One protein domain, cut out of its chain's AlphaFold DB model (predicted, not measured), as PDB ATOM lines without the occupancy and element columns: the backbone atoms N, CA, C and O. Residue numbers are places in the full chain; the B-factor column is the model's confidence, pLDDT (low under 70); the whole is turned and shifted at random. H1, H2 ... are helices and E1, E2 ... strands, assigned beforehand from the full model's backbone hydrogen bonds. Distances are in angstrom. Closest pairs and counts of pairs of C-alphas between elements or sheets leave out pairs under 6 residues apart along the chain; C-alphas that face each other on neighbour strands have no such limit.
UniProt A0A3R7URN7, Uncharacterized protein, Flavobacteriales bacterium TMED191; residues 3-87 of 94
ATOM      1  N   SER A   3     -49.353   4.426 -35.400       85.56
ATOM      2  CA  SER A   3     -48.147   3.597 -35.465       85.56
ATOM      3  C   SER A   3     -47.469   3.505 -34.108       85.56
ATOM      4  O   SER A   3     -47.296   4.528 -33.451       85.56
ATOM      5  N   GLU A   4     -47.031   2.312 -33.728       88.00
ATOM      6  CA  GLU A   4     -46.212   2.080 -32.539       88.00
ATOM      7  C   GLU A   4     -44.870   1.492 -32.948       88.00
ATOM      8  O   GLU A   4     -44.814   0.563 -33.754       88.00
ATOM      9  N   LYS A   5     -43.786   2.031 -32.393       88.75
ATOM     10  CA  LYS A   5     -42.433   1.539 -32.638       88.75
ATOM     11  C   LYS A   5     -41.800   1.084 -31.334       88.75
ATOM     12  O   LYS A   5     -41.905   1.774 -30.326       88.75
ATOM     13  N   LYS A   6     -41.112  -0.054 -31.369       89.38
ATOM     14  CA  LYS A   6     -40.325  -0.561 -30.242       89.38
ATOM     15  C   LYS A   6     -39.000  -1.116 -30.741       89.38
ATOM     16  O   LYS A   6     -38.996  -1.990 -31.611       89.38
ATOM     17  N   ARG A   7     -37.894  -0.622 -30.185       90.00
ATOM     18  CA  ARG A   7     -36.552  -1.140 -30.464       90.00
ATOM     19  C   ARG A   7     -36.138  -2.142 -29.387       90.00
ATOM     20  O   ARG A   7     -36.520  -2.012 -28.227       90.00
ATOM     21  N   LYS A   8     -35.392  -3.166 -29.796       88.75
ATOM     22  CA  LYS A   8     -34.689  -4.101 -28.915       88.75
ATOM     23  C   LYS A   8     -33.377  -4.491 -29.593       88.75
ATOM     24  O   LYS A   8     -33.413  -5.271 -30.547       88.75
ATOM     25  N   GLY A   9     -32.267  -3.907 -29.141       88.81
ATOM     26  CA  GLY A   9     -30.969  -3.988 -29.822       88.81
ATOM     27  C   GLY A   9     -31.074  -3.593 -31.301       88.81
ATOM     28  O   GLY A   9     -31.640  -2.550 -31.655       88.81
ATOM     29  N   ASN A  10     -30.618  -4.499 -32.159       89.81
ATOM     30  CA  ASN A  10     -30.602  -4.378 -33.615       89.81
ATOM     31  C   ASN A  10     -31.979  -4.492 -34.309       89.81
ATOM     32  O   ASN A  10     -32.086  -4.361 -35.528       89.81
ATOM     33  N   ARG A  11     -33.061  -4.772 -33.570       92.38
ATOM     34  CA  ARG A  11     -34.394  -4.983 -34.153       92.38
ATOM     35  C   ARG A  11     -35.353  -3.854 -33.801       92.38
ATOM     36  O   ARG A  11     -35.670  -3.641 -32.629       92.38
ATOM     37  N   LEU A  12     -35.928  -3.225 -34.822       91.50
ATOM     38  CA  LEU A  12     -37.024  -2.268 -34.711       91.50
ATOM     39  C   LEU A  12     -38.337  -2.919 -35.159       91.50
ATOM     40  O   LEU A  12     -38.499  -3.330 -36.305       91.50
ATOM     41  N   THR A  13     -39.303  -3.012 -34.249       92.88
ATOM     42  CA  THR A  13     -40.664  -3.471 -34.558       92.88
ATOM     43  C   THR A  13     -41.565  -2.262 -34.756       92.88
ATOM     44  O   THR A  13     -41.651  -1.425 -33.862       92.88
ATOM     45  N   THR A  14     -42.250  -2.183 -35.896       92.38
ATOM     46  CA  THR A  14     -43.259  -1.157 -36.189       92.38
ATOM     47  C   THR A  14     -44.617  -1.819 -36.361       92.38
ATOM     48  O   THR A  14     -44.795  -2.663 -37.234       92.38
ATOM     49  N   LYS A  15     -45.587  -1.418 -35.549       92.94
ATOM     50  CA  LYS A  15     -46.983  -1.831 -35.667       92.94
ATOM     51  C   LYS A  15     -47.790  -0.698 -36.269       92.94
ATOM     52  O   LYS A  15     -47.698   0.432 -35.794       92.94
ATOM     53  N   LEU A  16     -48.560  -0.987 -37.308       91.50
ATOM     54  CA  LEU A  16     -49.462  -0.049 -37.964       91.50
ATOM     55  C   LEU A  16     -50.897  -0.494 -37.707       91.50
ATOM     56  O   LEU A  16     -51.246  -1.646 -37.955       91.50
ATOM     57  N   TYR A  17     -51.713   0.441 -37.237       91.06
ATOM     58  CA  TYR A  17     -53.127   0.247 -36.970       91.06
ATOM     59  C   TYR A  17     -53.949   1.088 -37.941       91.06
ATOM     60  O   TYR A  17     -53.770   2.314 -38.045       91.06
ATOM     61  N   SER A  18     -54.850   0.415 -38.648       89.19
ATOM     62  CA  SER A  18     -55.805   1.031 -39.558       89.19
ATOM     63  C   SER A  18     -57.218   0.636 -39.163       89.19
ATOM     64  O   SER A  18     -57.553  -0.545 -39.164       89.19
ATOM     65  N   ASP A  19     -58.049   1.630 -38.878       88.31
ATOM     66  CA  ASP A  19     -59.458   1.420 -38.566       88.31
ATOM     67  C   ASP A  19     -60.283   1.575 -39.847       88.31
ATOM     68  O   ASP A  19     -60.246   2.623 -40.497       88.31
ATOM     69  N   CYS A  20     -61.020   0.534 -40.232       82.25
ATOM     70  CA  CYS A  20     -61.948   0.565 -41.359       82.25
ATOM     71  C   CYS A  20     -63.278  -0.096 -40.975       82.25
ATOM     72  O   CYS A  20     -63.316  -1.214 -40.474       82.25
ATOM     73  N   HIS A  21     -64.388   0.621 -41.188       77.19
ATOM     74  CA  HIS A  21     -65.761   0.127 -40.992       77.19
ATOM     75  C   HIS A  21     -66.011  -0.655 -39.681       77.19
ATOM     76  O   HIS A  21     -66.680  -1.683 -39.689       77.19
ATOM     77  N   GLY A  22     -65.486  -0.171 -38.550       79.00
ATOM     78  CA  GLY A  22     -65.702  -0.792 -37.234       79.00
ATOM     79  C   GLY A  22     -64.755  -1.947 -36.889       79.00
ATOM     80  O   GLY A  22     -64.900  -2.536 -35.822       79.00
ATOM     81  N   SER A  23     -63.773  -2.233 -37.745       77.94
ATOM     82  CA  SER A  23     -62.722  -3.226 -37.513       77.94
ATOM     83  C   SER A  23     -61.342  -2.566 -37.524       77.94
ATOM     84  O   SER A  23     -61.046  -1.749 -38.398       77.94
ATOM     85  N   THR A  24     -60.479  -2.942 -36.579       85.44
ATOM     86  CA  THR A  24     -59.071  -2.518 -36.549       85.44
ATOM     87  C   THR A  24     -58.205  -3.590 -37.203       85.44
ATOM     88  O   THR A  24     -58.154  -4.730 -36.745       85.44
ATOM     89  N   SER A  25     -57.510  -3.225 -38.277       88.31
ATOM     90  CA  SER A  25     -56.473  -4.045 -38.900       88.31
ATOM     91  C   SER A  25     -55.105  -3.685 -38.314       88.31
ATOM     92  O   SER A  25     -54.749  -2.505 -38.249       88.31
ATOM     93  N   GLU A  26     -54.343  -4.697 -37.888       92.00
ATOM     94  CA  GLU A  26     -52.959  -4.568 -37.413       92.00
ATOM     95  C   GLU A  26     -51.998  -5.145 -38.460       92.00
ATOM     96  O   GLU A  26     -52.163  -6.271 -38.926       92.00
ATOM     97  N   SER A  27     -50.971  -4.377 -38.821       92.00
ATOM     98  CA  SER A  27     -49.846  -4.831 -39.645       92.00
ATOM     99  C   SER A  27     -48.542  -4.653 -38.875       92.00
ATOM    100  O   SER A  27     -48.294  -3.582 -38.323       92.00
ATOM    101  N   ILE A  28     -47.702  -5.689 -38.833       92.31
ATOM    102  CA  ILE A  28     -46.436  -5.681 -38.089       92.31
ATOM    103  C   ILE A  28     -45.269  -5.769 -39.072       92.31
ATOM    104  O   ILE A  28     -45.199  -6.690 -39.883       92.31
ATOM    105  N   TYR A  29     -44.342  -4.823 -38.961       92.06
ATOM    106  CA  TYR A  29     -43.121  -4.732 -39.750       92.06
ATOM    107  C   TYR A  29     -41.906  -4.853 -38.837       92.06
ATOM    108  O   TYR A  29     -41.882  -4.294 -37.737       92.06
ATOM    109  N   PHE A  30     -40.882  -5.551 -39.317       91.38
ATOM    110  CA  PHE A  30     -39.609  -5.696 -38.624       91.38
ATOM    111  C   PHE A  30     -38.501  -5.130 -39.505       91.38
ATOM    112  O   PHE A  30     -38.329  -5.564 -40.641       91.38
ATOM    113  N   GLU A  31     -37.763  -4.166 -38.970       90.25
ATOM    114  CA  GLU A  31     -36.531  -3.648 -39.556       90.25
ATOM    115  C   GLU A  31     -35.370  -4.151 -38.690       90.25
ATOM    116  O   GLU A  31     -35.446  -4.115 -37.458       90.25
ATOM    117  N   VAL A  32     -34.337  -4.695 -39.333       88.31
ATOM    118  CA  VAL A  32     -33.098  -5.111 -38.670       88.31
ATOM    119  C   VAL A  32     -31.997  -4.188 -39.162       88.31
ATOM    120  O   VAL A  32     -31.748  -4.106 -40.364       88.31
ATOM    121  N   ASP A  33     -31.355  -3.500 -38.231       88.88
ATOM    122  CA  ASP A  33     -30.236  -2.599 -38.468       88.88
ATOM    123  C   ASP A  33     -29.230  -2.727 -37.325       88.88
ATOM    124  O   ASP A  33     -29.578  -3.178 -36.247       88.88
ATOM    125  N   ASN A  34     -27.982  -2.321 -37.536       91.69
ATOM    126  CA  ASN A  34     -26.940  -2.466 -36.517       91.69
ATOM    127  C   ASN A  34     -26.697  -1.164 -35.740       91.69
ATOM    128  O   ASN A  34     -25.586  -0.943 -35.275       91.69
ATOM    129  N   LEU A  35     -27.674  -0.251 -35.645       92.75
ATOM    130  CA  LEU A  35     -27.455   1.083 -35.055       92.75
ATOM    131  C   LEU A  35     -27.086   1.056 -33.563       92.75
ATOM    132  O   LEU A  35     -26.483   2.003 -33.056       92.75
ATOM    133  N   ASP A  36     -27.423  -0.034 -32.881       92.75
ATOM    134  CA  ASP A  36     -27.010  -0.339 -31.512       92.75
ATOM    135  C   ASP A  36     -25.487  -0.497 -31.373       92.75
ATOM    136  O   ASP A  36     -24.911  -0.083 -30.376       92.75
ATOM    137  N   THR A  37     -24.819  -1.025 -32.397       94.25
ATOM    138  CA  THR A  37     -23.380  -1.344 -32.364       94.25
ATOM    139  C   THR A  37     -22.542  -0.518 -33.337       94.25
ATOM    140  O   THR A  37     -21.324  -0.420 -33.178       94.25
ATOM    141  N   LYS A  38     -23.177   0.110 -34.331       94.75
ATOM    142  CA  LYS A  38     -22.523   0.879 -35.393       94.75
ATOM    143  C   LYS A  38     -21.701   2.031 -34.817       94.75
ATOM    144  O   LYS A  38     -22.140   2.736 -33.900       94.75
ATOM    145  N   THR A  39     -20.511   2.234 -35.376       94.62
ATOM    146  CA  THR A  39     -19.666   3.385 -35.047       94.62
ATOM    147  C   THR A  39     -20.000   4.577 -35.940       94.62
ATOM    148  O   THR A  39     -20.637   4.433 -36.983       94.62
ATOM    149  N   ILE A  40     -19.573   5.776 -35.538       94.44
ATOM    150  CA  ILE A  40     -19.891   7.001 -36.283       94.44
ATOM    151  C   ILE A  40     -19.241   6.996 -37.675       94.44
ATOM    152  O   ILE A  40     -19.824   7.486 -38.630       94.44
ATOM    153  N   GLU A  41     -18.080   6.358 -37.815       95.31
ATOM    154  CA  GLU A  41     -17.350   6.203 -39.078       95.31
ATOM    155  C   GLU A  41     -18.068   5.268 -40.060       95.31
ATOM    156  O   GLU A  41     -17.836   5.327 -41.263       95.31
ATOM    157  N   GLN A  42     -18.928   4.388 -39.546       94.38
ATOM    158  CA  GLN A  42     -19.752   3.485 -40.344       94.38
ATOM    159  C   GLN A  42     -21.105   4.110 -40.717       94.38
ATOM    160  O   GLN A  42     -21.879   3.482 -41.442       94.38
ATOM    161  N   ALA A  43     -21.425   5.303 -40.204       93.44
ATOM    162  CA  ALA A  43     -22.687   5.968 -40.485       93.44
ATOM    163  C   ALA A  43     -22.794   6.326 -41.975       93.44
ATOM    164  O   ALA A  43     -21.872   6.870 -42.578       93.44
ATOM    165  N   GLU A  44     -23.934   6.010 -42.583       93.88
ATOM    166  CA  GLU A  44     -24.159   6.205 -44.021       93.88
ATOM    167  C   GLU A  44     -24.959   7.474 -44.335       93.88
ATOM    168  O   GLU A  44     -25.076   7.874 -45.495       93.88
ATOM    169  N   ASN A  45     -25.576   8.081 -43.324       93.69
ATOM    170  CA  ASN A  45     -26.403   9.270 -43.469       93.69
ATOM    171  C   ASN A  45     -26.555  10.002 -42.128       93.69
ATOM    172  O   ASN A  45     -26.324   9.441 -41.058       93.69
ATOM    173  N   SER A  46     -27.039  11.244 -42.203       93.88
ATOM    174  CA  SER A  46     -27.240  12.111 -41.034       93.88
ATOM    175  C   SER A  46     -28.181  11.534 -39.975       93.88
ATOM    176  O   SER A  46     -28.074  11.871 -38.800       93.88
ATOM    177  N   TYR A  47     -29.117  10.666 -40.370       95.25
ATOM    178  CA  TYR A  47     -29.999  10.001 -39.420       95.25
ATOM    179  C   TYR A  47     -29.228   9.006 -38.544       95.25
ATOM    180  O   TYR A  47     -29.387   9.017 -37.324       95.25
ATOM    181  N   GLU A  48     -28.368   8.180 -39.145       95.12
ATOM    182  CA  GLU A  48     -27.520   7.254 -38.393       95.12
ATOM    183  C   GLU A  48     -26.480   7.993 -37.554       95.12
ATOM    184  O   GLU A  48     -26.267   7.622 -36.404       95.12
ATOM    185  N   GLU A  49     -25.882   9.059 -38.095       95.31
ATOM    186  CA  GLU A  49     -24.924   9.891 -37.360       95.31
ATOM    187  C   GLU A  49     -25.540  10.410 -36.059       95.31
ATOM    188  O   GLU A  49     -25.000  10.185 -34.978       95.31
ATOM    189  N   VAL A  50     -26.722  11.027 -36.147       95.94
ATOM    190  CA  VAL A  50     -27.432  11.552 -34.976       95.94
ATOM    191  C   VAL A  50     -27.821  10.448 -34.002       95.94
ATOM    192  O   VAL A  50     -27.644  10.623 -32.795       95.94
ATOM    193  N   PHE A  51     -28.320   9.314 -34.500       95.88
ATOM    194  CA  PHE A  51     -28.637   8.171 -33.647       95.88
ATOM    195  C   PHE A  51     -27.400   7.739 -32.851       95.88
ATOM    196  O   PHE A  51     -27.437   7.662 -31.626       95.88
ATOM    197  N   ILE A  52     -26.282   7.495 -33.534       96.38
ATOM    198  CA  ILE A  52     -25.054   6.988 -32.916       96.38
ATOM    199  C   ILE A  52     -24.478   8.013 -31.933       96.38
ATOM    200  O   ILE A  52     -24.035   7.635 -30.850       96.38
ATOM    201  N   THR A  53     -24.514   9.306 -32.262       95.81
ATOM    202  CA  THR A  53     -24.050  10.370 -31.362       95.81
ATOM    203  C   THR A  53     -24.880  10.436 -30.082       95.81
ATOM    204  O   THR A  53     -24.307  10.465 -28.996       95.81
ATOM    205  N   ILE A  54     -26.212  10.432 -30.180       94.75
ATOM    206  CA  ILE A  54     -27.085  10.480 -28.998       94.75
ATOM    207  C   ILE A  54     -26.921   9.211 -28.159       94.75
ATOM    208  O   ILE A  54     -26.811   9.314 -26.939       94.75
ATOM    209  N   ARG A  55     -26.843   8.035 -28.799       94.62
ATOM    210  CA  ARG A  55     -26.588   6.759 -28.115       94.62
ATOM    211  C   ARG A  55     -25.338   6.850 -27.243       94.62
ATOM    212  O   ARG A  55     -25.429   6.574 -26.053       94.62
ATOM    213  N   LYS A  56     -24.213   7.300 -27.811       93.50
ATOM    214  CA  LYS A  56     -22.951   7.461 -27.069       93.50
ATOM    215  C   LYS A  56     -23.094   8.416 -25.886       93.50
ATOM    216  O   LYS A  56     -22.660   8.093 -24.792       93.50
ATOM    217  N   VAL A  57     -23.757   9.559 -26.078       93.12
ATOM    218  CA  VAL A  57     -23.988  10.517 -24.984       93.12
ATOM    219  C   VAL A  57     -24.796   9.885 -23.850       93.12
ATOM    220  O   VAL A  57     -24.473  10.108 -22.687       93.12
ATOM    221  N   LEU A  58     -25.830   9.100 -24.160       91.88
ATOM    222  CA  LEU A  58     -26.632   8.418 -23.140       91.88
ATOM    223  C   LEU A  58     -25.863   7.281 -22.453       91.88
ATOM    224  O   LEU A  58     -26.034   7.094 -21.256       91.88
ATOM    225  N   GLU A  59     -25.017   6.548 -23.181       90.56
ATOM    226  CA  GLU A  59     -24.121   5.529 -22.611       90.56
ATOM    227  C   GLU A  59     -23.107   6.158 -21.644       90.56
ATOM    228  O   GLU A  59     -22.973   5.707 -20.510       90.56
ATOM    229  N   ASP A  60     -22.473   7.265 -22.034       90.31
ATOM    230  CA  ASP A  60     -21.501   7.987 -21.199       90.31
ATOM    231  C   ASP A  60     -22.140   8.620 -19.945       90.31
ATOM    232  O   ASP A  60     -21.453   8.954 -18.978       90.31
ATOM    233  N   ASN A  61     -23.464   8.802 -19.959       87.25
ATOM    234  CA  ASN A  61     -24.245   9.415 -18.885       87.25
ATOM    235  C   ASN A  61     -25.247   8.439 -18.250       87.25
ATOM    236  O   ASN A  61     -26.187   8.890 -17.595       87.25
ATOM    237  N   GLU A  62     -25.038   7.125 -18.390       79.44
ATOM    238  CA  GLU A  62     -25.925   6.072 -17.859       79.44
ATOM    239  C   GLU A  62     -26.217   6.252 -16.361       79.44
ATOM    240  O   GLU A  62     -27.327   6.016 -15.904       79.44
ATOM    241  N   GLN A  63     -25.260   6.795 -15.602       79.81
ATOM    242  CA  GLN A  63     -25.427   7.121 -14.181       79.81
ATOM    243  C   GLN A  63     -26.522   8.165 -13.871       79.81
ATOM    244  O   GLN A  63     -26.914   8.308 -12.714       79.81
ATOM    245  N   PHE A  64     -26.979   8.934 -14.864       75.38
ATOM    246  CA  PHE A  64     -27.953  10.015 -14.694       75.38
ATOM    247  C   PHE A  64     -29.328   9.691 -15.278       75.38
ATOM    248  O   PHE A  64     -30.321  10.285 -14.849       75.38
ATOM    249  N   CYS A  65     -29.402   8.802 -16.270       72.25
ATOM    250  CA  CYS A  65     -30.659   8.431 -16.908       72.25
ATOM    251  C   CYS A  65     -30.554   7.141 -17.729       72.25
ATOM    252  O   CYS A  65     -29.521   6.865 -18.336       72.25
ATOM    253  N   CYS A  66     -31.700   6.463 -17.864       73.50
ATOM    254  CA  CYS A  66     -31.896   5.292 -18.721       73.50
ATOM    255  C   CYS A  66     -30.957   4.127 -18.374       73.50
ATOM    256  O   CYS A  66     -30.091   3.772 -19.171       73.50
ATOM    257  N   ASP A  67     -31.198   3.515 -17.212       77.25
ATOM    258  CA  ASP A  67     -30.441   2.371 -16.686       77.25
ATOM    259  C   ASP A  67     -30.486   1.131 -17.604       77.25
ATOM    260  O   ASP A  67     -29.598   0.287 -17.547       77.25
ATOM    261  N   ASP A  68     -31.512   1.005 -18.457       87.38
ATOM    262  CA  ASP A  68     -31.629  -0.085 -19.431       87.38
ATOM    263  C   ASP A  68     -31.198   0.354 -20.838       87.38
ATOM    264  O   ASP A  68     -31.619   1.389 -21.369       87.38
ATOM    265  N   GLU A  69     -30.402  -0.491 -21.493       88.56
ATOM    266  CA  GLU A  69     -29.928  -0.271 -22.860       88.56
ATOM    267  C   GLU A  69     -31.085  -0.107 -23.861       88.56
ATOM    268  O   GLU A  69     -31.033   0.751 -24.745       88.56
ATOM    269  N   ASN A  70     -32.170  -0.879 -23.732       87.69
ATOM    270  CA  ASN A  70     -33.295  -0.782 -24.664       87.69
ATOM    271  C   ASN A  70     -34.040   0.541 -24.513       87.69
ATOM    272  O   ASN A  70     -34.563   1.050 -25.511       87.69
ATOM    273  N   ASP A  71     -34.076   1.105 -23.306       88.38
ATOM    274  CA  ASP A  71     -34.653   2.423 -23.062       88.38
ATOM    275  C   ASP A  71     -33.798   3.505 -23.728       88.38
ATOM    276  O   ASP A  71     -34.341   4.338 -24.463       88.38
ATOM    277  N   ARG A  72     -32.462   3.436 -23.597       91.12
ATOM    278  CA  ARG A  72     -31.533   4.337 -24.310       91.12
ATOM    279  C   ARG A  72     -31.722   4.262 -25.821       91.12
ATOM    280  O   ARG A  72     -31.876   5.292 -26.485       91.12
ATOM    281  N   LEU A  73     -31.755   3.054 -26.378       92.75
ATOM    282  CA  LEU A  73     -31.921   2.835 -27.815       92.75
ATOM    283  C   LEU A  73     -33.296   3.301 -28.316       92.75
ATOM    284  O   LEU A  73     -33.397   3.880 -29.400       92.75
ATOM    285  N   SER A  74     -34.357   3.084 -27.538       91.44
ATOM    286  CA  SER A  74     -35.716   3.522 -27.885       91.44
ATOM    287  C   SER A  74     -35.864   5.044 -27.822       91.44
ATOM    288  O   SER A  74     -36.488   5.639 -28.708       91.44
ATOM    289  N   LEU A  75     -35.256   5.692 -26.826       91.75
ATOM    290  CA  LEU A  75     -35.215   7.149 -26.723       91.75
ATOM    291  C   LEU A  75     -34.427   7.755 -27.890       91.75
ATOM    292  O   LEU A  75     -34.922   8.651 -28.573       91.75
ATOM    293  N   THR A  76     -33.249   7.206 -28.177       93.94
ATOM    294  CA  THR A  76     -32.400   7.616 -29.303       93.94
ATOM    295  C   THR A  76     -33.141   7.508 -30.637       93.94
ATOM    296  O   THR A  76     -33.171   8.462 -31.415       93.94
ATOM    297  N   GLN A  77     -33.811   6.373 -30.875       93.19
ATOM    298  CA  GLN A  77     -34.662   6.148 -32.046       93.19
ATOM    299  C   GLN A  77     -35.748   7.223 -32.162       93.19
ATOM    300  O   GLN A  77     -35.972   7.757 -33.247       93.19
ATOM    301  N   SER A  78     -36.407   7.546 -31.048       93.06
ATOM    302  CA  SER A  78     -37.489   8.532 -31.009       93.06
ATOM    303  C   SER A  78     -36.982   9.933 -31.345       93.06
ATOM    304  O   SER A  78     -37.592  10.620 -32.162       93.06
ATOM    305  N   ILE A  79     -35.841  10.343 -30.783       93.94
ATOM    306  CA  ILE A  79     -35.239  11.651 -31.068       93.94
ATOM    307  C   ILE A  79     -34.828  11.742 -32.543       93.94
ATOM    308  O   ILE A  79     -35.201  12.699 -33.223       93.94
ATOM    309  N   ALA A  80     -34.122  10.736 -33.069       94.19
ATOM    310  CA  ALA A  80     -33.704  10.717 -34.470       94.19
ATOM    311  C   ALA A  80     -34.911  10.745 -35.432       94.19
ATOM    312  O   ALA A  80     -34.904  11.470 -36.428       94.19
ATOM    313  N   ASP A  81     -35.982  10.004 -35.123       92.44
ATOM    314  CA  ASP A  81     -37.220  10.029 -35.906       92.44
ATOM    315  C   ASP A  81     -37.911  11.402 -35.865       92.44
ATOM    316  O   ASP A  81     -38.349  11.872 -36.916       92.44
ATOM    317  N   ILE A  82     -37.979  12.065 -34.703       94.81
ATOM    318  CA  ILE A  82     -38.554  13.419 -34.572       94.81
ATOM    319  C   ILE A  82     -37.763  14.419 -35.417       94.81
ATOM    320  O   ILE A  82     -38.353  15.193 -36.174       94.81
ATOM    321  N   LEU A  83     -36.431  14.384 -35.341       95.25
ATOM    322  CA  LEU A  83     -35.563  15.262 -36.129       95.25
ATOM    323  C   LEU A  83     -35.742  15.025 -37.634       95.25
ATOM    324  O   LEU A  83     -35.804  15.980 -38.410       95.25
ATOM    325  N   ARG A  84     -35.896  13.763 -38.050       93.75
ATOM    326  CA  ARG A  84     -36.183  13.402 -39.443       93.75
ATOM    327  C   ARG A  84     -37.553  13.898 -39.899       93.75
ATOM    328  O   ARG A  84     -37.666  14.467 -40.979       93.75
ATOM    329  N   GLN A  85     -38.595  13.692 -39.093       92.62
ATOM    330  CA  GLN A  85     -39.957  14.161 -39.388       92.62
ATOM    331  C   GLN A  85     -40.032  15.689 -39.459       92.62
ATOM    332  O   GLN A  85     -40.768  16.230 -40.280       92.62
ATOM    333  N   SER A  86     -39.214  16.370 -38.657       94.75
ATOM    334  CA  SER A  86     -39.051  17.828 -38.664       94.75
ATOM    335  C   SER A  86     -38.158  18.328 -39.810       94.75
ATOM    336  O   SER A  86     -37.860  19.516 -39.880       94.75
ATOM    337  N   MET A  87     -37.711  17.430 -40.697       91.94
ATOM    338  CA  MET A  87     -36.820  17.698 -41.832       91.94
ATOM    339  C   MET A  87     -35.454  18.305 -41.463       91.94
ATOM    340  O   MET A  87     -34.790  18.894 -42.315       91.94
TER     341      MET A  87
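This is residues 3 to 87 of the 94 residues of an uncharacterized protein of Flavobacteriales bacterium TMED191 (UniProt A0A3R7URN7). A long, narrow three-stranded sheet reaches out from a pair of helices: the hairpin of E2 and E3 makes the arm, with its tip at residues 19 to 24 sticking out, and the shorter E1 runs beside E2 near the helices. H1 and H2 form a helical hairpin at the other end, where H2 grazes the sheet near E1 and H1 lies beyond H2. The 85 printed residues hold three strands and then two helices, E1 E2 E3 H1 H2, of mixed class; the sheet order is E1 - E2 - E3, antiparallel. The whole is loose and elongated, with a radius of gyration of the C-alphas of 14.8 A and spans of 49 by 28 by 23 A.

Find C-alpha 3 at (-48.147, 3.597, -35.465), where E1, residues 3 to 8, begins its 16.8 A. E2, residues 11 to 20, runs 29.0 A, and E3, residues 23 to 32, runs 29.7 A from C-alpha 23 at (-62.722, -3.226, -37.513). H1 covers residues 46 to 60, 21.1 A; H2, residues 69 to 85, runs 24.1 A to C-alpha 85 at (-39.957, 14.161, -39.388).

Look first at the meander E1 E2 E3, each strand the antiparallel neighbour of the one before. Between E1 and E2, N 6 and O 13 are 2.9 A apart; between E2 and E3, N 14 and O 29 are 2.8 A apart, both within hydrogen-bond range. H2 is on the sheet but only grazes it, with its residues 69 to 78; the closest C-alphas of E1 and H2, Arg 7 and Ser 74, are 5.4 A apart. H1 and H2 touch, their closest C-alphas being Phe 51 and Ala 80 at 5.7 A, and run opposite ways at a shallow tilt of 33 degrees, only just short of steep. H1 is not on the sheet. In H1 and H2 every O i to N i+4 pair is within hydrogen-bond range.

The C-alphas farthest apart, His 21 and Asp 60, are 49.1 A apart. The printed part has no cut; the link from E3 to H1, residues 33 to 45, is long. No printed residue is under 70 in pLDDT.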